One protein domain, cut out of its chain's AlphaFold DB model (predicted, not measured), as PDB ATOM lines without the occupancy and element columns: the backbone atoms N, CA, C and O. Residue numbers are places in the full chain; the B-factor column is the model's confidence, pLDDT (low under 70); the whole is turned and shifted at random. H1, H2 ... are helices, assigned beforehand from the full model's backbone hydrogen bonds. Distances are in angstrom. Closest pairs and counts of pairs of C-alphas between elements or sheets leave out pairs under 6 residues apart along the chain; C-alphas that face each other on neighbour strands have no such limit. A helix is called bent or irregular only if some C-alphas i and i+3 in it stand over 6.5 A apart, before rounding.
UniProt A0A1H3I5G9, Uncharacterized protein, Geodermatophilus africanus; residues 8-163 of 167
ATOM      1  N   HIS A   8     221.027 160.202 235.359       81.69
ATOM      2  CA  HIS A   8     220.238 161.378 235.723       81.69
ATOM      3  C   HIS A   8     218.817 161.319 235.154       81.69
ATOM      4  O   HIS A   8     217.873 161.641 235.872       81.69
ATOM      5  N   ALA A   9     218.648 160.857 233.912       82.12
ATOM      6  CA  ALA A   9     217.334 160.662 233.307       82.12
ATOM      7  C   ALA A   9     216.533 159.575 234.042       82.12
ATOM      8  O   ALA A   9     215.364 159.789 234.359       82.12
ATOM      9  N   LEU A  10     217.172 158.458 234.403       81.81
ATOM     10  CA  LEU A  10     216.531 157.370 235.155       81.81
ATOM     11  C   LEU A  10     216.127 157.803 236.574       81.81
ATOM     12  O   LEU A  10     215.033 157.484 237.039       81.81
ATOM     13  N   ARG A  11     216.958 158.605 237.247       82.69
ATOM     14  CA  ARG A  11     216.652 159.190 238.564       82.69
ATOM     15  C   ARG A  11     215.547 160.242 238.510       82.69
ATOM     16  O   ARG A  11     214.626 160.199 239.323       82.69
ATOM     17  N   ALA A  12     215.607 161.165 237.551       84.88
ATOM     18  CA  ALA A  12     214.553 162.153 237.335       84.88
ATOM     19  C   ALA A  12     213.217 161.465 237.028       84.88
ATOM     20  O   ALA A  12     212.174 161.862 237.549       84.88
ATOM     21  N   ARG A  13     213.254 160.379 236.251       82.88
ATOM     22  CA  ARG A  13     212.076 159.569 235.959       82.88
ATOM     23  C   ARG A  13     211.538 158.854 237.194       82.88
ATOM     24  O   ARG A  13     210.337 158.908 237.420       82.88
ATOM     25  N   ALA A  14     212.398 158.254 238.016       84.94
ATOM     26  CA  ALA A  14     211.983 157.628 239.271       84.94
ATOM     27  C   ALA A  14     211.241 158.617 240.188       84.94
ATOM     28  O   ALA A  14     210.206 158.276 240.767       84.94
ATOM     29  N   LEU A  15     211.730 159.859 240.279       87.12
ATOM     30  CA  LEU A  15     211.052 160.928 241.014       87.12
ATOM     31  C   LEU A  15     209.709 161.297 240.377       87.12
ATOM     32  O   LEU A  15     208.716 161.418 241.094       87.12
ATOM     33  N   ALA A  16     209.660 161.434 239.050       87.12
ATOM     34  CA  ALA A  16     208.434 161.750 238.324       87.12
ATOM     35  C   ALA A  16     207.356 160.671 238.518       87.12
ATOM     36  O   ALA A  16     206.245 161.005 238.919       87.12
ATOM     37  N   SER A  17     207.684 159.390 238.330       86.25
ATOM     38  CA  SER A  17     206.754 158.269 238.536       86.25
ATOM     39  C   SER A  17     206.242 158.213 239.979       86.25
ATOM     40  O   SER A  17     205.040 158.108 240.213       86.25
ATOM     41  N   SER A  18     207.127 158.408 240.962       86.06
ATOM     42  CA  SER A  18     206.733 158.450 242.380       86.06
ATOM     43  C   SER A  18     205.789 159.614 242.689       86.06
ATOM     44  O   SER A  18     204.825 159.461 243.441       86.06
ATOM     45  N   ALA A  19     206.048 160.785 242.099       89.19
ATOM     46  CA  ALA A  19     205.189 161.952 242.240       89.19
ATOM     47  C   ALA A  19     203.826 161.739 241.565       89.19
ATOM     48  O   ALA A  19     202.804 162.089 242.150       89.19
ATOM     49  N   LEU A  20     203.791 161.130 240.375       90.00
ATOM     50  CA  LEU A  20     202.556 160.806 239.658       90.00
ATOM     51  C   LEU A  20     201.681 159.828 240.448       90.00
ATOM     52  O   LEU A  20     200.478 160.059 240.578       90.00
ATOM     53  N   GLU A  21     202.270 158.790 241.043       88.81
ATOM     54  CA  GLU A  21     201.538 157.885 241.933       88.81
ATOM     55  C   GLU A  21     201.021 158.591 243.187       88.81
ATOM     56  O   GLU A  21     199.860 158.423 243.563       88.81
ATOM     57  N   GLY A  22     201.853 159.430 243.813       86.38
ATOM     58  CA  GLY A  22     201.436 160.246 244.951       86.38
ATOM     59  C   GLY A  22     200.258 161.163 244.609       86.38
ATOM     60  O   GLY A  22     199.283 161.232 245.361       86.38
ATOM     61  N   LEU A  23     200.295 161.819 243.446       90.12
ATOM     62  CA  LEU A  23     199.198 162.648 242.942       90.12
ATOM     63  C   LEU A  23     197.932 161.823 242.692       90.12
ATOM     64  O   LEU A  23     196.850 162.246 243.098       90.12
ATOM     65  N   ALA A  24     198.055 160.643 242.078       91.38
ATOM     66  CA  ALA A  24     196.935 159.740 241.828       91.38
ATOM     67  C   ALA A  24     196.251 159.315 243.141       91.38
ATOM     68  O   ALA A  24     195.033 159.463 243.289       91.38
ATOM     69  N   VAL A  25     197.027 158.868 244.133       89.38
ATOM     70  CA  VAL A  25     196.519 158.468 245.456       89.38
ATOM     71  C   VAL A  25     195.883 159.650 246.186       89.38
ATOM     72  O   VAL A  25     194.761 159.543 246.695       89.38
ATOM     73  N   GLY A  26     196.563 160.797 246.205       87.38
ATOM     74  CA  GLY A  26     196.069 161.997 246.868       87.38
ATOM     75  C   GLY A  26     194.773 162.522 246.253       87.38
ATOM     76  O   GLY A  26     193.837 162.855 246.984       87.38
ATOM     77  N   ALA A  27     194.668 162.515 244.921       88.38
ATOM     78  CA  ALA A  27     193.456 162.891 244.197       88.38
ATOM     79  C   ALA A  27     192.289 161.945 244.516       88.38
ATOM     80  O   ALA A  27     191.187 162.405 244.830       88.38
ATOM     81  N   VAL A  28     192.526 160.627 244.519       90.19
ATOM     82  CA  VAL A  28     191.505 159.633 244.883       90.19
ATOM     83  C   VAL A  28     190.990 159.875 246.300       90.19
ATOM     84  O   VAL A  28     189.776 159.893 246.514       90.19
ATOM     85  N   LEU A  29     191.871 160.124 247.270       87.69
ATOM     86  CA  LEU A  29     191.464 160.380 248.652       87.69
ATOM     87  C   LEU A  29     190.742 161.719 248.818       87.69
ATOM     88  O   LEU A  29     189.701 161.768 249.484       87.69
ATOM     89  N   ALA A  30     191.219 162.778 248.164       88.06
ATOM     90  CA  ALA A  30     190.551 164.077 248.157       88.06
ATOM     91  C   ALA A  30     189.136 163.981 247.557       88.06
ATOM     92  O   ALA A  30     188.193 164.563 248.098       88.06
ATOM     93  N   SER A  31     188.949 163.166 246.511       90.00
ATOM     94  CA  SER A  31     187.648 162.969 245.855       90.00
ATOM     95  C   SER A  31     186.595 162.285 246.736       90.00
ATOM     96  O   SER A  31     185.401 162.386 246.459       90.00
ATOM     97  N   ARG A  32     186.994 161.638 247.843       86.81
ATOM     98  CA  ARG A  32     186.059 160.993 248.786       86.81
ATOM     99  C   ARG A  32     185.164 161.976 249.540       86.81
ATOM    100  O   ARG A  32     184.290 161.537 250.276       86.81
ATOM    101  N   ALA A  33     185.381 163.283 249.389       87.56
ATOM    102  CA  ALA A  33     184.404 164.282 249.813       87.56
ATOM    103  C   ALA A  33     183.080 164.175 249.033       87.56
ATOM    104  O   ALA A  33     182.036 164.549 249.557       87.56
ATOM    105  N   ALA A  34     183.113 163.650 247.805       87.19
ATOM    106  CA  ALA A  34     181.928 163.438 246.992       87.19
ATOM    107  C   ALA A  34     181.261 162.072 247.282       87.19
ATOM    108  O   ALA A  34     181.954 161.098 247.628       87.19
ATOM    109  N   PRO A  35     179.928 161.958 247.089       88.81
ATOM    110  CA  PRO A  35     179.199 160.704 247.256       88.81
ATOM    111  C   PRO A  35     179.811 159.558 246.440       88.81
ATOM    112  O   PRO A  35     180.403 159.803 245.375       88.81
ATOM    113  N   PRO A  36     179.689 158.303 246.912       87.25
ATOM    114  CA  PRO A  36     180.097 157.146 246.123       87.25
ATOM    115  C   PRO A  36     179.378 157.168 244.767       87.25
ATOM    116  O   PRO A  36     178.223 157.576 244.689       87.25
ATOM    117  N   TRP A  37     180.085 156.787 243.699       89.88
ATOM    118  CA  TRP A  37     179.571 156.743 242.316       89.88
ATOM    119  C   TRP A  37     179.167 158.080 241.682       89.88
ATOM    120  O   TRP A  37     178.710 158.108 240.544       89.88
ATOM    121  N   SER A  38     179.389 159.207 242.361       92.94
ATOM    122  CA  SER A  38     179.213 160.518 241.737       92.94
ATOM    123  C   SER A  38     180.180 160.700 240.559       92.94
ATOM    124  O   SER A  38     181.343 160.290 240.620       92.94
ATOM    125  N   ARG A  39     179.717 161.367 239.493       92.62
ATOM    126  CA  ARG A  39     180.527 161.689 238.304       92.62
ATOM    127  C   ARG A  39     181.927 162.239 238.637       92.62
ATOM    128  O   ARG A  39     182.884 161.686 238.105       92.62
ATOM    129  N   PRO A  40     182.106 163.244 239.522       88.75
ATOM    130  CA  PRO A  40     183.446 163.735 239.861       88.75
ATOM    131  C   PRO A  40     184.342 162.661 240.494       88.75
ATOM    132  O   PRO A  40     185.535 162.604 240.203       88.75
ATOM    133  N   ARG A  41     183.782 161.777 241.328       90.06
ATOM    134  CA  ARG A  41     184.542 160.714 241.997       90.06
ATOM    135  C   ARG A  41     184.961 159.612 241.031       90.06
ATOM    136  O   ARG A  41     186.108 159.178 241.081       90.06
ATOM    137  N   VAL A  42     184.060 159.200 240.139       92.44
ATOM    138  CA  VAL A  42     184.372 158.228 239.080       92.44
ATOM    139  C   VAL A  42     185.437 158.796 238.149       92.44
ATOM    140  O   VAL A  42     186.453 158.148 237.940       92.44
ATOM    141  N   LEU A  43     185.269 160.032 237.670       92.81
ATOM    142  CA  LEU A  43     186.249 160.677 236.794       92.81
ATOM    143  C   LEU A  43     187.627 160.793 237.450       92.81
ATOM    144  O   LEU A  43     188.622 160.499 236.798       92.81
ATOM    145  N   THR A  44     187.695 161.168 238.732       92.25
ATOM    146  CA  THR A  44     188.980 161.257 239.443       92.25
ATOM    147  C   THR A  44     189.639 159.885 239.568       92.25
ATOM    148  O   THR A  44     190.832 159.760 239.312       92.25
ATOM    149  N   ALA A  45     188.877 158.848 239.929       90.56
ATOM    150  CA  ALA A  45     189.403 157.490 240.043       90.56
ATOM    151  C   ALA A  45     189.888 156.949 238.689       90.56
ATOM    152  O   ALA A  45     190.985 156.400 238.608       90.56
ATOM    153  N   THR A  46     189.114 157.160 237.623       92.38
ATOM    154  CA  THR A  46     189.493 156.764 236.263       92.38
ATOM    155  C   THR A  46     190.726 157.526 235.787       92.38
ATOM    156  O   THR A  46     191.643 156.907 235.261       92.38
ATOM    157  N   ALA A  47     190.792 158.843 236.003       92.38
ATOM    158  CA  ALA A  47     191.946 159.653 235.625       92.38
ATOM    159  C   ALA A  47     193.210 159.246 236.396       92.38
ATOM    160  O   ALA A  47     194.272 159.124 235.798       92.38
ATOM    161  N   ALA A  48     193.092 158.977 237.699       90.12
ATOM    162  CA  ALA A  48     194.192 158.484 238.525       90.12
ATOM    163  C   ALA A  48     194.693 157.112 238.045       90.12
ATOM    164  O   ALA A  48     195.895 156.919 237.882       90.12
ATOM    165  N   GLY A  49     193.777 156.180 237.757       88.44
ATOM    166  CA  GLY A  49     194.125 154.872 237.200       88.44
ATOM    167  C   GLY A  49     194.781 154.977 235.822       88.44
ATOM    168  O   GLY A  49     195.808 154.347 235.583       88.44
ATOM    169  N   ALA A  50     194.235 155.815 234.936       90.94
ATOM    170  CA  ALA A  50     194.793 156.062 233.610       90.94
ATOM    171  C   ALA A  50     196.189 156.691 233.684       90.94
ATOM    172  O   ALA A  50     197.074 156.281 232.943       90.94
ATOM    173  N   LEU A  51     196.406 157.639 234.600       90.25
ATOM    174  CA  LEU A  51     197.701 158.287 234.798       90.25
ATOM    175  C   LEU A  51     198.784 157.272 235.174       90.25
ATOM    176  O   LEU A  51     199.841 157.248 234.549       90.25
ATOM    177  N   VAL A  52     198.501 156.408 236.153       87.06
ATOM    178  CA  VAL A  52     199.435 155.357 236.579       87.06
ATOM    179  C   VAL A  52     199.645 154.336 235.461       87.06
ATOM    180  O   VAL A  52     200.780 153.971 235.178       87.06
ATOM    181  N   ALA A  53     198.582 153.911 234.772       86.44
ATOM    182  CA  ALA A  53     198.697 152.965 233.665       86.44
ATOM    183  C   ALA A  53     199.555 153.520 232.517       86.44
ATOM    184  O   ALA A  53     200.431 152.821 232.020       86.44
ATOM    185  N   VAL A  54     199.340 154.775 232.117       88.31
ATOM    186  CA  VAL A  54     200.138 155.437 231.077       88.31
ATOM    187  C   VAL A  54     201.591 155.586 231.522       88.31
ATOM    188  O   VAL A  54     202.486 155.305 230.727       88.31
ATOM    189  N   ASP A  55     201.843 155.967 232.778       86.31
ATOM    190  CA  ASP A  55     203.207 156.066 233.307       86.31
ATOM    191  C   ASP A  55     203.940 154.717 233.237       86.31
ATOM    192  O   ASP A  55     205.023 154.646 232.656       86.31
ATOM    193  N   GLN A  56     203.314 153.636 233.713       81.44
ATOM    194  CA  GLN A  56     203.899 152.290 233.697       81.44
ATOM    195  C   GLN A  56     204.061 151.733 232.274       81.44
ATOM    196  O   GLN A  56     205.105 151.183 231.930       81.44
ATOM    197  N   LEU A  57     203.061 151.914 231.405       83.81
ATOM    198  CA  LEU A  57     203.143 151.462 230.015       83.81
ATOM    199  C   LEU A  57     204.208 152.231 229.235       83.81
ATOM    200  O   LEU A  57     204.924 151.634 228.443       83.81
ATOM    201  N   SER A  58     204.362 153.533 229.471       82.62
ATOM    202  CA  SER A  58     205.397 154.320 228.791       82.62
ATOM    203  C   SER A  58     206.826 153.891 229.149       82.62
ATOM    204  O   SER A  58     207.740 154.151 228.368       82.62
ATOM    205  N   LEU A  59     207.015 153.202 230.282       72.19
ATOM    206  CA  LEU A  59     208.296 152.622 230.690       72.19
ATOM    207  C   LEU A  59     208.573 151.294 229.978       72.19
ATOM    208  O   LEU A  59     209.629 151.121 229.376       72.19
ATOM    209  N   GLU A  60     207.625 150.363 230.051       74.31
ATOM    210  CA  GLU A  60     207.868 148.970 229.666       74.31
ATOM    211  C   GLU A  60     207.535 148.707 228.188       74.31
ATOM    212  O   GLU A  60     208.216 147.937 227.513       74.31
ATOM    213  N   LEU A  61     206.527 149.388 227.633       79.50
ATOM    214  CA  LEU A  61     206.012 149.097 226.293       79.50
ATOM    215  C   LEU A  61     207.059 149.286 225.181       79.50
ATOM    216  O   LEU A  61     207.165 148.395 224.340       79.50
ATOM    217  N   PRO A  62     207.871 150.364 225.139       81.75
ATOM    218  CA  PRO A  62     208.874 150.509 224.086       81.75
ATOM    219  C   PRO A  62     209.948 149.420 224.140       81.75
ATOM    220  O   PRO A  62     210.402 148.952 223.097       81.75
ATOM    221  N   ALA A  63     210.362 149.010 225.342       77.31
ATOM    222  CA  ALA A  63     211.344 147.946 225.521       77.31
ATOM    223  C   ALA A  63     210.772 146.593 225.075       77.31
ATOM    224  O   ALA A  63     211.390 145.920 224.253       77.31
ATOM    225  N   VAL A  64     209.554 146.275 225.516       80.94
ATOM    226  CA  VAL A  64     208.821 145.059 225.138       80.94
ATOM    227  C   VAL A  64     208.596 144.982 223.630       80.94
ATOM    228  O   VAL A  64     208.832 143.938 223.030       80.94
ATOM    229  N   LEU A  65     208.185 146.079 222.986       84.94
ATOM    230  CA  LEU A  65     207.970 146.110 221.536       84.94
ATOM    231  C   LEU A  65     209.271 145.895 220.754       84.94
ATOM    232  O   LEU A  65     209.260 145.215 219.728       84.94
ATOM    233  N   ARG A  66     210.396 146.443 221.232       83.38
ATOM    234  CA  ARG A  66     211.712 146.209 220.616       83.38
ATOM    235  C   ARG A  66     212.160 144.762 220.767       83.38
ATOM    236  O   ARG A  66     212.619 144.175 219.795       83.38
ATOM    237  N   GLU A  67     212.020 144.192 221.960       82.50
ATOM    238  CA  GLU A  67     212.408 142.807 222.234       82.50
ATOM    239  C   GLU A  67     211.560 141.814 221.434       82.50
ATOM    240  O   GLU A  67     212.107 140.924 220.778       82.50
ATOM    241  N   LEU A  68     210.244 142.043 221.390       86.88
ATOM    242  CA  LEU A  68     209.314 141.272 220.572       86.88
ATOM    243  C   LEU A  68     209.673 141.360 219.085       86.88
ATOM    244  O   LEU A  68     209.672 140.344 218.396       86.88
ATOM    245  N   GLY A  69     210.009 142.555 218.590       88.25
ATOM    246  CA  GLY A  69     210.417 142.751 217.199       88.25
ATOM    247  C   GLY A  69     211.750 142.083 216.846       88.25
ATOM    248  O   GLY A  69     211.913 141.623 215.720       88.25
ATOM    249  N   ALA A  70     212.692 142.014 217.789       86.62
ATOM    250  CA  ALA A  70     214.019 141.444 217.562       86.62
ATOM    251  C   ALA A  70     214.065 139.916 217.725       86.62
ATOM    252  O   ALA A  70     214.776 139.241 216.986       86.62
ATOM    253  N   THR A  71     213.333 139.371 218.699       83.69
ATOM    254  CA  THR A  71     213.454 137.961 219.114       83.69
ATOM    255  C   THR A  71     212.185 137.141 218.891       83.69
ATOM    256  O   THR A  71     212.210 135.921 219.042       83.69
ATOM    257  N   GLY A  72     211.065 137.784 218.544       87.62
ATOM    258  CA  GLY A  72     209.757 137.134 218.427       87.62
ATOM    259  C   GLY A  72     209.132 136.734 219.768       87.62
ATOM    260  O   GLY A  72     208.048 136.153 219.784       87.62
ATOM    261  N   ALA A  73     209.780 137.049 220.891       82.75
ATOM    262  CA  ALA A  73     209.318 136.740 222.237       82.75
ATOM    263  C   ALA A  73     209.530 137.934 223.179       82.75
ATOM    264  O   ALA A  73     210.270 138.865 222.878       82.75
ATOM    265  N   VAL A  74     208.857 137.905 224.330       77.69
ATOM    266  CA  VAL A  74     209.062 138.874 225.413       77.69
ATOM    267  C   VAL A  74     209.681 138.129 226.587       77.69
ATOM    268  O   VAL A  74     209.056 137.222 227.148       77.69
ATOM    269  N   GLY A  75     210.913 138.483 226.937       71.00
ATOM    270  CA  GLY A  75     211.607 137.957 228.097       71.00
ATOM    271  C   GLY A  75     210.885 138.315 229.392       71.00
ATOM    272  O   GLY A  75     210.185 139.320 229.513       71.00
ATOM    273  N   GLN A  76     211.037 137.458 230.398       76.31
ATOM    274  CA  GLN A  76     210.546 137.779 231.732       76.31
ATOM    275  C   GLN A  76     211.463 138.826 232.376       76.31
ATOM    276  O   GLN A  76     212.687 138.687 232.284       76.31
ATOM    277  N   PRO A  77     210.909 139.824 233.088       73.12
ATOM    278  CA  PRO A  77     211.727 140.766 233.832       73.12
ATOM    279  C   PRO A  77     212.584 140.021 234.871       73.12
ATOM    280  O   PRO A  77     212.133 139.009 235.436       73.12
ATOM    281  N   PRO A  78     213.802 140.511 235.165       82.44
ATOM    282  CA  PRO A  78     214.689 139.875 236.125       82.44
ATOM    283  C   PRO A  78     214.018 139.645 237.487       82.44
ATOM    284  O   PRO A  78     213.247 140.467 237.988       82.44
ATOM    285  N   VAL A  79     214.342 138.520 238.137       83.75
ATOM    286  CA  VAL A  79     213.704 138.111 239.407       83.75
ATOM    287  C   VAL A  79     213.864 139.168 240.508       83.75
ATOM    288  O   VAL A  79     212.959 139.338 241.329       83.75
ATOM    289  N   HIS A  80     214.991 139.883 240.534       80.88
ATOM    290  CA  HIS A  80     215.248 140.943 241.511       80.88
ATOM    291  C   HIS A  80     214.343 142.166 241.293       80.88
ATOM    292  O   HIS A  80     213.770 142.656 242.269       80.88
ATOM    293  N   GLU A  81     214.120 142.588 240.041       84.44
ATOM    294  CA  GLU A  81     213.179 143.667 239.709       84.44
ATOM    295  C   GLU A  81     211.755 143.285 240.116       84.44
ATOM    296  O   GLU A  81     211.074 144.033 240.819       84.44
ATOM    297  N   ARG A  82     211.329 142.059 239.783       84.00
ATOM    298  CA  ARG A  82     210.000 141.555 240.153       84.00
ATOM    299  C   ARG A  82     209.789 141.548 241.668       84.00
ATOM    300  O   ARG A  82     208.738 141.970 242.143       84.00
ATOM    301  N   ARG A  83     210.778 141.097 242.450       87.25
ATOM    302  CA  ARG A  83     210.713 141.130 243.925       87.25
ATOM    303  C   ARG A  83     210.652 142.560 244.463       87.25
ATOM    304  O   ARG A  83     209.899 142.818 245.397       87.25
ATOM    305  N   ALA A  84     211.419 143.481 243.882       84.06
ATOM    306  CA  ALA A  84     211.409 144.886 244.278       84.06
ATOM    307  C   ALA A  84     210.032 145.531 244.054       84.06
ATOM    308  O   ALA A  84     209.497 146.160 244.969       84.06
ATOM    309  N   LEU A  85     209.434 145.307 242.881       84.56
ATOM    310  CA  LEU A  85     208.098 145.798 242.539       84.56
ATOM    311  C   LEU A  85     207.014 145.172 243.421       84.56
ATOM    312  O   LEU A  85     206.136 145.883 243.900       84.56
ATOM    313  N   LEU A  86     207.106 143.871 243.719       87.25
ATOM    314  CA  LEU A  86     206.200 143.220 244.668       87.25
ATOM    315  C   LEU A  86     206.292 143.852 246.060       87.25
ATOM    316  O   LEU A  86     205.264 144.169 246.650       87.25
ATOM    317  N   HIS A  87     207.502 144.102 246.569       84.06
ATOM    318  CA  HIS A  87     207.682 144.779 247.854       84.06
ATOM    319  C   HIS A  87     207.122 146.206 247.857       84.06
ATOM    320  O   HIS A  87     206.485 146.595 248.838       84.06
ATOM    321  N   ALA A  88     207.329 146.975 246.781       82.69
ATOM    322  CA  ALA A  88     206.712 148.293 246.625       82.69
ATOM    323  C   ALA A  88     205.183 148.188 246.633       82.69
ATOM    324  O   ALA A  88     204.536 148.892 247.402       82.69
ATOM    325  N   GLY A  89     204.619 147.247 245.872       85.50
ATOM    326  CA  GLY A  89     203.183 146.981 245.823       85.50
ATOM    327  C   GLY A  89     202.606 146.594 247.186       85.50
ATOM    328  O   GLY A  89     201.585 147.133 247.600       85.50
ATOM    329  N   THR A  90     203.281 145.726 247.944       89.00
ATOM    330  CA  THR A  90     202.852 145.357 249.303       89.00
ATOM    331  C   THR A  90     202.893 146.550 250.257       89.00
ATOM    332  O   THR A  90     201.959 146.740 251.035       89.00
ATOM    333  N   ARG A  91     203.941 147.385 250.194       87.81
ATOM    334  CA  ARG A  91     204.042 148.605 251.013       87.81
ATOM    335  C   ARG A  91     202.961 149.618 250.654       87.81
ATOM    336  O   ARG A  91     202.323 150.153 251.554       87.81
ATOM    337  N   ALA A  92     202.730 149.835 249.363       85.56
ATOM    338  CA  ALA A  92     201.672 150.692 248.845       85.56
ATOM    339  C   ALA A  92     200.285 150.220 249.305       85.56
ATOM    340  O   ALA A  92     199.496 151.020 249.803       85.56
ATOM    341  N   LEU A  93     200.003 148.916 249.218       87.19
ATOM    342  CA  LEU A  93     198.758 148.327 249.716       87.19
ATOM    343  C   LEU A  93     198.611 148.504 251.230       87.19
ATOM    344  O   LEU A  93     197.562 148.950 251.692       87.19
ATOM    345  N   GLY A  94     199.662 148.208 251.998       90.50
ATOM    346  CA  GLY A  94     199.670 148.400 253.449       90.50
ATOM    347  C   GLY A  94     199.405 149.854 253.841       90.50
ATOM    348  O   GLY A  94     198.566 150.124 254.699       90.50
ATOM    349  N   LEU A  95     200.050 150.803 253.158       90.50
ATOM    350  CA  LEU A  95     199.805 152.230 253.350       90.50
ATOM    351  C   LEU A  95     198.372 152.614 252.965       90.50
ATOM    352  O   LEU A  95     197.716 153.334 253.712       90.50
ATOM    353  N   GLY A  96     197.852 152.104 251.847       87.06
ATOM    354  CA  GLY A  96     196.471 152.328 251.421       87.06
ATOM    355  C   GLY A  96     195.450 151.860 252.461       87.06
ATOM    356  O   GLY A  96     194.497 152.583 252.756       87.06
ATOM    357  N   LEU A  97     195.678 150.696 253.076       90.75
ATOM    358  CA  LEU A  97     194.850 150.182 254.169       90.75
ATOM    359  C   LEU A  97     194.931 151.074 255.414       90.75
ATOM    360  O   LEU A  97     193.897 151.414 255.985       90.75
ATOM    361  N   LEU A  98     196.131 151.514 255.803       91.88
ATOM    362  CA  LEU A  98     196.300 152.456 256.914       91.88
ATOM    363  C   LEU A  98     195.559 153.771 256.647       91.88
ATOM    364  O   LEU A  98     194.793 154.239 257.487       91.88
ATOM    365  N   LEU A  99     195.717 154.338 255.452       90.31
ATOM    366  CA  LEU A  99     195.021 155.556 255.038       90.31
ATOM    367  C   LEU A  99     193.501 155.374 255.061       90.31
ATOM    368  O   LEU A  99     192.793 156.293 255.458       90.31
ATOM    369  N   GLN A 100     192.990 154.193 254.701       87.44
ATOM    370  CA  GLN A 100     191.567 153.861 254.802       87.44
ATOM    371  C   GLN A 100     191.066 153.923 256.255       87.44
ATOM    372  O   GLN A 100     189.994 154.473 256.506       87.44
ATOM    373  N   VAL A 101     191.840 153.376 257.198       91.69
ATOM    374  CA  VAL A 101     191.510 153.359 258.634       91.69
ATOM    375  C   VAL A 101     191.537 154.772 259.218       91.69
ATOM    376  O   VAL A 101     190.628 155.157 259.955       91.69
ATOM    377  N   PHE A 102     192.539 155.574 258.851       90.56
ATOM    378  CA  PHE A 102     192.718 156.921 259.393       90.56
ATOM    379  C   PHE A 102     191.920 158.016 258.670       90.56
ATOM    380  O   PHE A 102     191.842 159.134 259.175       90.56
ATOM    381  N   ASP A 103     191.273 157.710 257.542       88.25
ATOM    382  CA  ASP A 103     190.576 158.691 256.697       88.25
ATOM    383  C   ASP A 103     189.540 159.517 257.478       88.25
ATOM    384  O   ASP A 103     189.571 160.749 257.506       88.25
ATOM    385  N   ARG A 104     188.618 158.834 258.167       88.38
ATOM    386  CA  ARG A 104     187.574 159.483 258.971       88.38
ATOM    387  C   ARG A 104     188.117 160.214 260.205       88.38
ATOM    388  O   ARG A 104     187.783 161.392 260.347       88.38
ATOM    389  N   PRO A 105     188.926 159.590 261.088       92.62
ATOM    390  CA  PRO A 105     189.401 160.269 262.293       92.62
ATOM    391  C   PRO A 105     190.304 161.464 261.970       92.62
ATOM    392  O   PRO A 105     190.160 162.509 262.601       92.62
ATOM    393  N   ALA A 106     191.162 161.370 260.948       89.88
ATOM    394  CA  ALA A 106     192.019 162.483 260.544       89.88
ATOM    395  C   ALA A 106     191.202 163.670 260.015       89.88
ATOM    396  O   ALA A 106     191.450 164.814 260.393       89.88
ATOM    397  N   ARG A 107     190.182 163.420 259.181       88.69
ATOM    398  CA  ARG A 107     189.299 164.492 258.693       88.69
ATOM    399  C   ARG A 107     188.495 165.138 259.811       88.69
ATOM    400  O   ARG A 107     188.350 166.357 259.802       88.69
ATOM    401  N   ALA A 108     187.981 164.340 260.747       91.19
ATOM    402  CA  ALA A 108     187.258 164.848 261.906       91.19
ATOM    403  C   ALA A 108     188.166 165.749 262.747       91.19
ATOM    404  O   ALA A 108     187.783 166.865 263.080       91.19
ATOM    405  N   GLU A 109     189.398 165.316 263.009       93.88
ATOM    406  CA  GLU A 109     190.368 166.105 263.761       93.88
ATOM    407  C   GLU A 109     190.743 167.420 263.068       93.88
ATOM    408  O   GLU A 109     190.747 168.475 263.698       93.88
ATOM    409  N   LEU A 110     190.996 167.390 261.758       91.56
ATOM    410  CA  LEU A 110     191.273 168.600 260.982       91.56
ATOM    411  C   LEU A 110     190.071 169.558 260.973       91.56
ATOM    412  O   LEU A 110     190.251 170.767 261.105       91.56
ATOM    413  N   ALA A 111     188.850 169.028 260.876       91.81
ATOM    414  CA  ALA A 111     187.633 169.830 260.969       91.81
ATOM    415  C   ALA A 111     187.477 170.472 262.357       91.81
ATOM    416  O   ALA A 111     187.150 171.654 262.438       91.81
ATOM    417  N   ARG A 112     187.783 169.740 263.443       94.88
ATOM    418  CA  ARG A 112     187.796 170.292 264.815       94.88
ATOM    419  C   ARG A 112     188.776 171.453 264.967       94.88
ATOM    420  O   ARG A 112     188.505 172.383 265.715       94.88
ATOM    421  N   ARG A 113     189.891 171.419 264.234       94.31
ATOM    422  CA  ARG A 113     190.905 172.487 264.204       94.31
ATOM    423  C   ARG A 113     190.557 173.652 263.269       94.31
ATOM    424  O   ARG A 113     191.386 174.536 263.084       94.31
ATOM    425  N   GLY A 114     189.371 173.657 262.657       94.44
ATOM    426  CA  GLY A 114     188.931 174.725 261.754       94.44
ATOM    427  C   GLY A 114     189.603 174.707 260.378       94.44
ATOM    428  O   GLY A 114     189.568 175.705 259.661       94.44
ATOM    429  N   VAL A 115     190.225 173.591 259.979       93.62
ATOM    430  CA  VAL A 115     190.887 173.490 258.675       93.62
ATOM    431  C   VAL A 115     189.850 173.494 257.556       93.62
ATOM    432  O   VAL A 115     189.000 172.605 257.465       93.62
ATOM    433  N   ALA A 116     189.967 174.462 256.649       88.31
ATOM    434  CA  ALA A 116     189.178 174.489 255.428       88.31
ATOM    435  C   ALA A 116     189.518 173.275 254.544       88.31
ATOM    436  O   ALA A 116     190.682 172.995 254.254       88.31
ATOM    437  N   HIS A 117     188.488 172.555 254.094       89.75
ATOM    438  CA  HIS A 117     188.602 171.391 253.205       89.75
ATOM    439  C   HIS A 117     189.560 170.283 253.713       89.75
ATOM    440  O   HIS A 117     190.521 169.928 253.024       89.75
ATOM    441  N   PRO A 118     189.276 169.651 254.869       89.69
ATOM    442  CA  PRO A 118     190.173 168.677 255.510       89.69
ATOM    443  C   PRO A 118     190.513 167.466 254.622       89.69
ATOM    444  O   PRO A 118     191.590 166.885 254.726       89.69
ATOM    445  N   HIS A 119     189.624 167.112 253.691       89.06
ATOM    446  CA  HIS A 119     189.837 166.047 252.712       89.06
ATOM    447  C   HIS A 119     190.981 166.338 251.724       89.06
ATOM    448  O   HIS A 119     191.641 165.401 251.284       89.06
ATOM    449  N   ARG A 120     191.233 167.613 251.378       90.94
ATOM    450  CA  ARG A 120     192.332 167.999 250.476       90.94
ATOM    451  C   ARG A 120     193.679 167.859 251.169       90.94
ATOM    452  O   ARG A 120     194.595 167.291 250.591       90.94
ATOM    453  N   TRP A 121     193.767 168.307 252.420       91.62
ATOM    454  CA  TRP A 121     194.969 168.167 253.242       91.62
ATOM    455  C   TRP A 121     195.303 166.709 253.536       91.62
ATOM    456  O   TRP A 121     196.454 166.306 253.390       91.62
ATOM    457  N   PHE A 122     194.294 165.900 253.869       90.31
ATOM    458  CA  PHE A 122     194.484 164.461 254.026       90.31
ATOM    459  C   PHE A 122     194.945 163.804 252.718       90.31
ATOM    460  O   PHE A 122     195.894 163.026 252.731       90.31
ATOM    461  N   GLY A 123     194.330 164.161 251.583       89.81
ATOM    462  CA  GLY A 123     194.755 163.688 250.264       89.81
ATOM    463  C   GLY A 123     196.203 164.064 249.937       89.81
ATOM    464  O   GLY A 123     196.971 163.208 249.515       89.81
ATOM    465  N   LEU A 124     196.611 165.309 250.197       90.31
ATOM    466  CA  LEU A 124     197.987 165.764 249.989       90.31
ATOM    467  C   LEU A 124     198.983 164.976 250.850       90.31
ATOM    468  O   LEU A 124     199.959 164.446 250.327       90.31
ATOM    469  N   ALA A 125     198.720 164.862 252.155       91.75
ATOM    470  CA  ALA A 125     199.586 164.128 253.075       91.75
ATOM    471  C   ALA A 125     199.711 162.650 252.678       91.75
ATOM    472  O   ALA A 125     200.806 162.092 252.684       91.75
ATOM    473  N   ALA A 126     198.601 162.032 252.275       91.06
ATOM    474  CA  ALA A 126     198.580 160.661 251.795       91.06
ATOM    475  C   ALA A 126     199.364 160.477 250.489       91.06
ATOM    476  O   ALA A 126     200.109 159.509 250.358       91.06
ATOM    477  N   GLY A 127     199.234 161.415 249.548       88.50
ATOM    478  CA  GLY A 127     199.999 161.406 248.305       88.50
ATOM    479  C   GLY A 127     201.504 161.519 248.548       88.50
ATOM    480  O   GLY A 127     202.278 160.758 247.972       88.50
ATOM    481  N   LEU A 128     201.922 162.403 249.460       92.50
ATOM    482  CA  LEU A 128     203.324 162.532 249.867       92.50
ATOM    483  C   LEU A 128     203.841 161.271 250.566       92.50
ATOM    484  O   LEU A 128     204.938 160.813 250.258       92.50
ATOM    485  N   ALA A 129     203.051 160.688 251.471       90.88
ATOM    486  CA  ALA A 129     203.410 159.444 252.147       90.88
ATOM    487  C   ALA A 129     203.570 158.283 251.151       90.88
ATOM    488  O   ALA A 129     204.514 157.503 251.265       90.88
ATOM    489  N   HIS A 130     202.685 158.195 250.153       90.19
ATOM    490  CA  HIS A 130     202.775 157.185 249.098       90.19
ATOM    491  C   HIS A 130     204.021 157.385 248.243       90.19
ATOM    492  O   HIS A 130     204.816 156.456 248.112       90.19
ATOM    493  N   ALA A 131     204.250 158.606 247.748       88.75
ATOM    494  CA  ALA A 131     205.445 158.942 246.979       88.75
ATOM    495  C   ALA A 131     206.730 158.605 247.756       88.75
ATOM    496  O   ALA A 131     207.629 157.970 247.213       88.75
ATOM    497  N   ALA A 132     206.796 158.947 249.046       90.44
ATOM    498  CA  ALA A 132     207.935 158.632 249.904       90.44
ATOM    499  C   ALA A 132     208.128 157.120 250.129       90.44
ATOM    500  O   ALA A 132     209.259 156.665 250.293       90.44
ATOM    501  N   ALA A 133     207.049 156.332 250.121       88.25
ATOM    502  CA  ALA A 133     207.117 154.882 250.290       88.25
ATOM    503  C   ALA A 133     207.637 154.158 249.035       88.25
ATOM    504  O   ALA A 133     208.347 153.154 249.165       88.25
ATOM    505  N   VAL A 134     207.302 154.655 247.838       86.50
ATOM    506  CA  VAL A 134     207.676 154.021 246.558       86.50
ATOM    507  C   VAL A 134     208.959 154.591 245.948       86.50
ATOM    508  O   VAL A 134     209.714 153.844 245.322       86.50
ATOM    509  N   ALA A 135     209.280 155.865 246.197       87.88
ATOM    510  CA  ALA A 135     210.449 156.535 245.622       87.88
ATOM    511  C   ALA A 135     211.783 155.813 245.855       87.88
ATOM    512  O   ALA A 135     212.539 155.682 244.892       87.88
ATOM    513  N   PRO A 136     212.094 155.271 247.051       88.06
ATOM    514  CA  PRO A 136     213.340 154.537 247.257       88.06
ATOM    515  C   PRO A 136     213.456 153.296 246.365       88.06
ATOM    516  O   PRO A 136     214.557 152.937 245.949       88.06
ATOM    517  N   VAL A 137     212.329 152.644 246.056       87.06
ATOM    518  CA  VAL A 137     212.312 151.455 245.197       87.06
ATOM    519  C   VAL A 137     212.558 151.852 243.748       87.06
ATOM    520  O   VAL A 137     213.452 151.289 243.121       87.06
ATOM    521  N   TYR A 138     211.841 152.859 243.240       85.25
ATOM    522  CA  TYR A 138     212.056 153.355 241.878       85.25
ATOM    523  C   TYR A 138     213.455 153.929 241.679       85.25
ATOM    524  O   TYR A 138     214.079 153.694 240.648       85.25
ATOM    525  N   TRP A 139     213.986 154.627 242.683       86.94
ATOM    526  CA  TRP A 139     215.343 155.153 242.647       86.94
ATOM    527  C   TRP A 139     216.388 154.041 242.557       86.94
ATOM    528  O   TRP A 139     217.312 154.127 241.747       86.94
ATOM    529  N   ARG A 140     216.235 152.982 243.364       87.50
ATOM    530  CA  ARG A 140     217.134 151.823 243.332       87.50
ATOM    531  C   ARG A 140     217.067 151.107 241.985       87.50
ATOM    532  O   ARG A 140     218.111 150.881 241.386       87.50
ATOM    533  N   LEU A 141     215.861 150.823 241.491       85.50
ATOM    534  CA  LEU A 141     215.658 150.176 240.190       85.50
ATOM    535  C   LEU A 141     216.240 151.008 239.041       85.50
ATOM    536  O   LEU A 141     216.878 150.458 238.151       85.50
ATOM    537  N   GLY A 142     216.089 152.335 239.078       82.75
ATOM    538  CA  GLY A 142     216.717 153.223 238.098       82.75
ATOM    539  C   GLY A 142     218.247 153.148 238.122       82.75
ATOM    540  O   GLY A 142     218.875 153.184 237.069       82.75
ATOM    541  N   GLY A 143     218.853 153.006 239.304       83.94
ATOM    542  CA  GLY A 143     220.297 152.797 239.443       83.94
ATOM    543  C   GLY A 143     220.765 151.433 238.929       83.94
ATOM    544  O   GLY A 143     221.763 151.367 238.218       83.94
ATOM    545  N   GLU A 144     220.032 150.364 239.247       86.12
ATOM    546  CA  GLU A 144     220.316 149.002 238.770       86.12
ATOM    547  C   GLU A 144     220.221 148.921 237.237       86.12
ATOM    548  O   GLU A 144     221.131 148.408 236.588       86.12
ATOM    549  N   ARG A 145     219.181 149.521 236.643       82.75
ATOM    550  CA  ARG A 145     219.015 149.606 235.183       82.75
ATOM    551  C   ARG A 145     220.138 150.403 234.517       82.75
ATOM    552  O   ARG A 145     220.669 149.957 233.508       82.75
ATOM    553  N   ALA A 146     220.554 151.526 235.109       83.06
ATOM    554  CA  ALA A 146     221.682 152.311 234.602       83.06
ATOM    555  C   ALA A 146     223.000 151.517 234.614       83.06
ATOM    556  O   ALA A 146     223.796 151.625 233.685       83.06
ATOM    557  N   ALA A 147     223.234 150.720 235.662       84.56
ATOM    558  CA  ALA A 147     224.422 149.878 235.763       84.56
ATOM    559  C   ALA A 147     224.411 148.755 234.712       84.56
ATOM    560  O   ALA A 147     225.422 148.528 234.054       84.56
ATOM    561  N   ALA A 148     223.258 148.112 234.508       83.19
ATOM    562  CA  ALA A 148     223.092 147.070 233.495       83.19
ATOM    563  C   ALA A 148     223.239 147.606 232.058       83.19
ATOM    564  O   ALA A 148     223.781 146.912 231.199       83.19
ATOM    565  N   GLU A 149     222.775 148.831 231.783       82.19
ATOM    566  CA  GLU A 149     223.012 149.505 230.498       82.19
ATOM    567  C   GLU A 149     224.508 149.784 230.287       82.19
ATOM    568  O   GLU A 149     225.046 149.432 229.242       82.19
ATOM    569  N   ALA A 150     225.205 150.306 231.301       83.38
ATOM    570  CA  ALA A 150     226.643 150.573 231.210       83.38
ATOM    571  C   ALA A 150     227.485 149.300 230.995       83.38
ATOM    572  O   ALA A 150     228.454 149.323 230.239       83.38
ATOM    573  N   GLU A 151     227.121 148.187 231.639       84.06
ATOM    574  CA  GLU A 151     227.800 146.898 231.459       84.06
ATOM    575  C   GLU A 151     227.597 146.338 230.043       84.06
ATOM    576  O   GLU A 151     228.552 145.865 229.427       84.06
ATOM    577  N   ARG A 152     226.382 146.455 229.489       82.56
ATOM    578  CA  ARG A 152     226.089 146.063 228.099       82.56
ATOM    579  C   ARG A 152     226.854 146.904 227.086       82.56
ATOM    580  O   ARG A 152     227.383 146.360 226.121       82.56
ATOM    581  N   ASP A 153     226.928 148.213 227.299       82.62
ATOM    582  CA  ASP A 153     227.679 149.097 226.409       82.62
ATOM    583  C   ASP A 153     229.175 148.747 226.433       82.62
ATOM    584  O   ASP A 153     229.806 148.650 225.380       82.62
ATOM    585  N   ALA A 154     229.731 148.462 227.615       85.06
ATOM    586  CA  ALA A 154     231.114 148.015 227.755       85.06
ATOM    587  C   ALA A 154     231.371 146.657 227.075       85.06
ATOM    588  O   ALA A 154     232.418 146.487 226.448       85.06
ATOM    589  N   SER A 155     230.433 145.704 227.154       83.38
ATOM    590  CA  SER A 155     230.575 144.412 226.469       83.38
ATOM    591  C   SER A 155     230.515 144.555 224.949       83.38
ATOM    592  O   SER A 155     231.318 143.940 224.254       83.38
ATOM    593  N   ILE A 156     229.614 145.400 224.431       85.81
ATOM    594  CA  ILE A 156     229.510 145.678 222.992       85.81
ATOM    595  C   ILE A 156     230.798 146.336 222.487       85.81
ATOM    596  O   ILE A 156     231.335 145.929 221.461       85.81
ATOM    597  N   GLU A 157     231.330 147.321 223.212       88.31
ATOM    598  CA  GLU A 157     232.587 147.978 222.843       88.31
ATOM    599  C   GLU A 157     233.769 146.994 222.858       88.31
ATOM    600  O   GLU A 157     234.572 146.979 221.926       88.31
ATOM    601  N   ALA A 158     233.851 146.114 223.861       88.00
ATOM    602  CA  ALA A 158     234.880 145.078 223.923       88.00
ATOM    603  C   ALA A 158     234.786 144.085 222.747       88.00
ATOM    604  O   ALA A 158     235.810 143.729 222.162       88.00
ATOM    605  N   GLU A 159     233.575 143.668 222.363       86.56
ATOM    606  CA  GLU A 159     233.347 142.829 221.179       86.56
ATOM    607  C   GLU A 159     233.779 143.541 219.891       86.56
ATOM    608  O   GLU A 159     234.495 142.961 219.071       86.56
ATOM    609  N   LEU A 160     233.416 144.818 219.727       90.19
ATOM    610  CA  LEU A 160     233.812 145.623 218.569       90.19
ATOM    611  C   LEU A 160     235.335 145.782 218.478       90.19
ATOM    612  O   LEU A 160     235.900 145.644 217.390       90.19
ATOM    613  N   GLN A 161     236.012 146.012 219.605       90.81
ATOM    614  CA  GLN A 161     237.472 146.104 219.670       90.81
ATOM    615  C   GLN A 161     238.147 144.766 219.351       90.81
ATOM    616  O   GLN A 161     239.111 144.738 218.584       90.81
ATOM    617  N   ALA A 162     237.620 143.647 219.854       87.50
ATOM    618  CA  ALA A 162     238.121 142.314 219.519       87.50
ATOM    619  C   ALA A 162     237.965 142.003 218.016       87.50
ATOM    620  O   ALA A 162     238.893 141.493 217.386       87.50
ATOM    621  N   MET A 163     236.833 142.380 217.407       83.94
ATOM    622  CA  MET A 163     236.596 142.250 215.960       83.94
ATOM    623  C   MET A 163     237.468 143.186 215.106       83.94
ATOM    624  O   MET A 163     237.693 142.917 213.921       83.94
TER     625      MET A 163
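This is residues 8 to 163 of the 167 residues of an uncharacterized protein of Geodermatophilus africanus (UniProt A0A1H3I5G9). A long bent helix, H4, runs the length of a bundle, with H1 and H3a packed along it and H2a folded back beside H1. Residues 147 to 163 of H4b stick out. The printed part has 156 residues with helices H1 to H4, all helix, loose: radius of gyration of the C-alphas 20.1 A, spans 74 by 27 by 23 A.

Look first at H4, residues 118 to 163, by its hydrogen bonds one helix but bent: C-alphas 133 and 136 are 6.9 A apart, between arms H4a and H4b. H1, residues 8 to 31, touches H4a, closest C-alphas Gly 22 and Gly 127, 3.8 A. H3, residues 79 to 112, also assigned as one helix, is bent, C-alphas 101 and 104 being 7.3 A apart; its arm H3a touches H4a with closest C-alphas Ala 92 and His 130, 6.6 A, and H3b follows. H2, residues 39 to 71, likewise one helix, is bent at C-alphas 59 and 62, 7.0 A apart; H2a forms a hairpin with H1, and H2b touches no helix. In H1 and each arm, every O i to N i+4 pair is within hydrogen-bond range.

Find C-alpha 8 at (220.238, 161.378, 235.723); H1 runs 34.2 A. H4b runs 40.9 A to C-alpha 163 at (236.596, 142.250, 215.960).

The printed part has no cut; no link is long; no printed residue is under 70 in pLDDT.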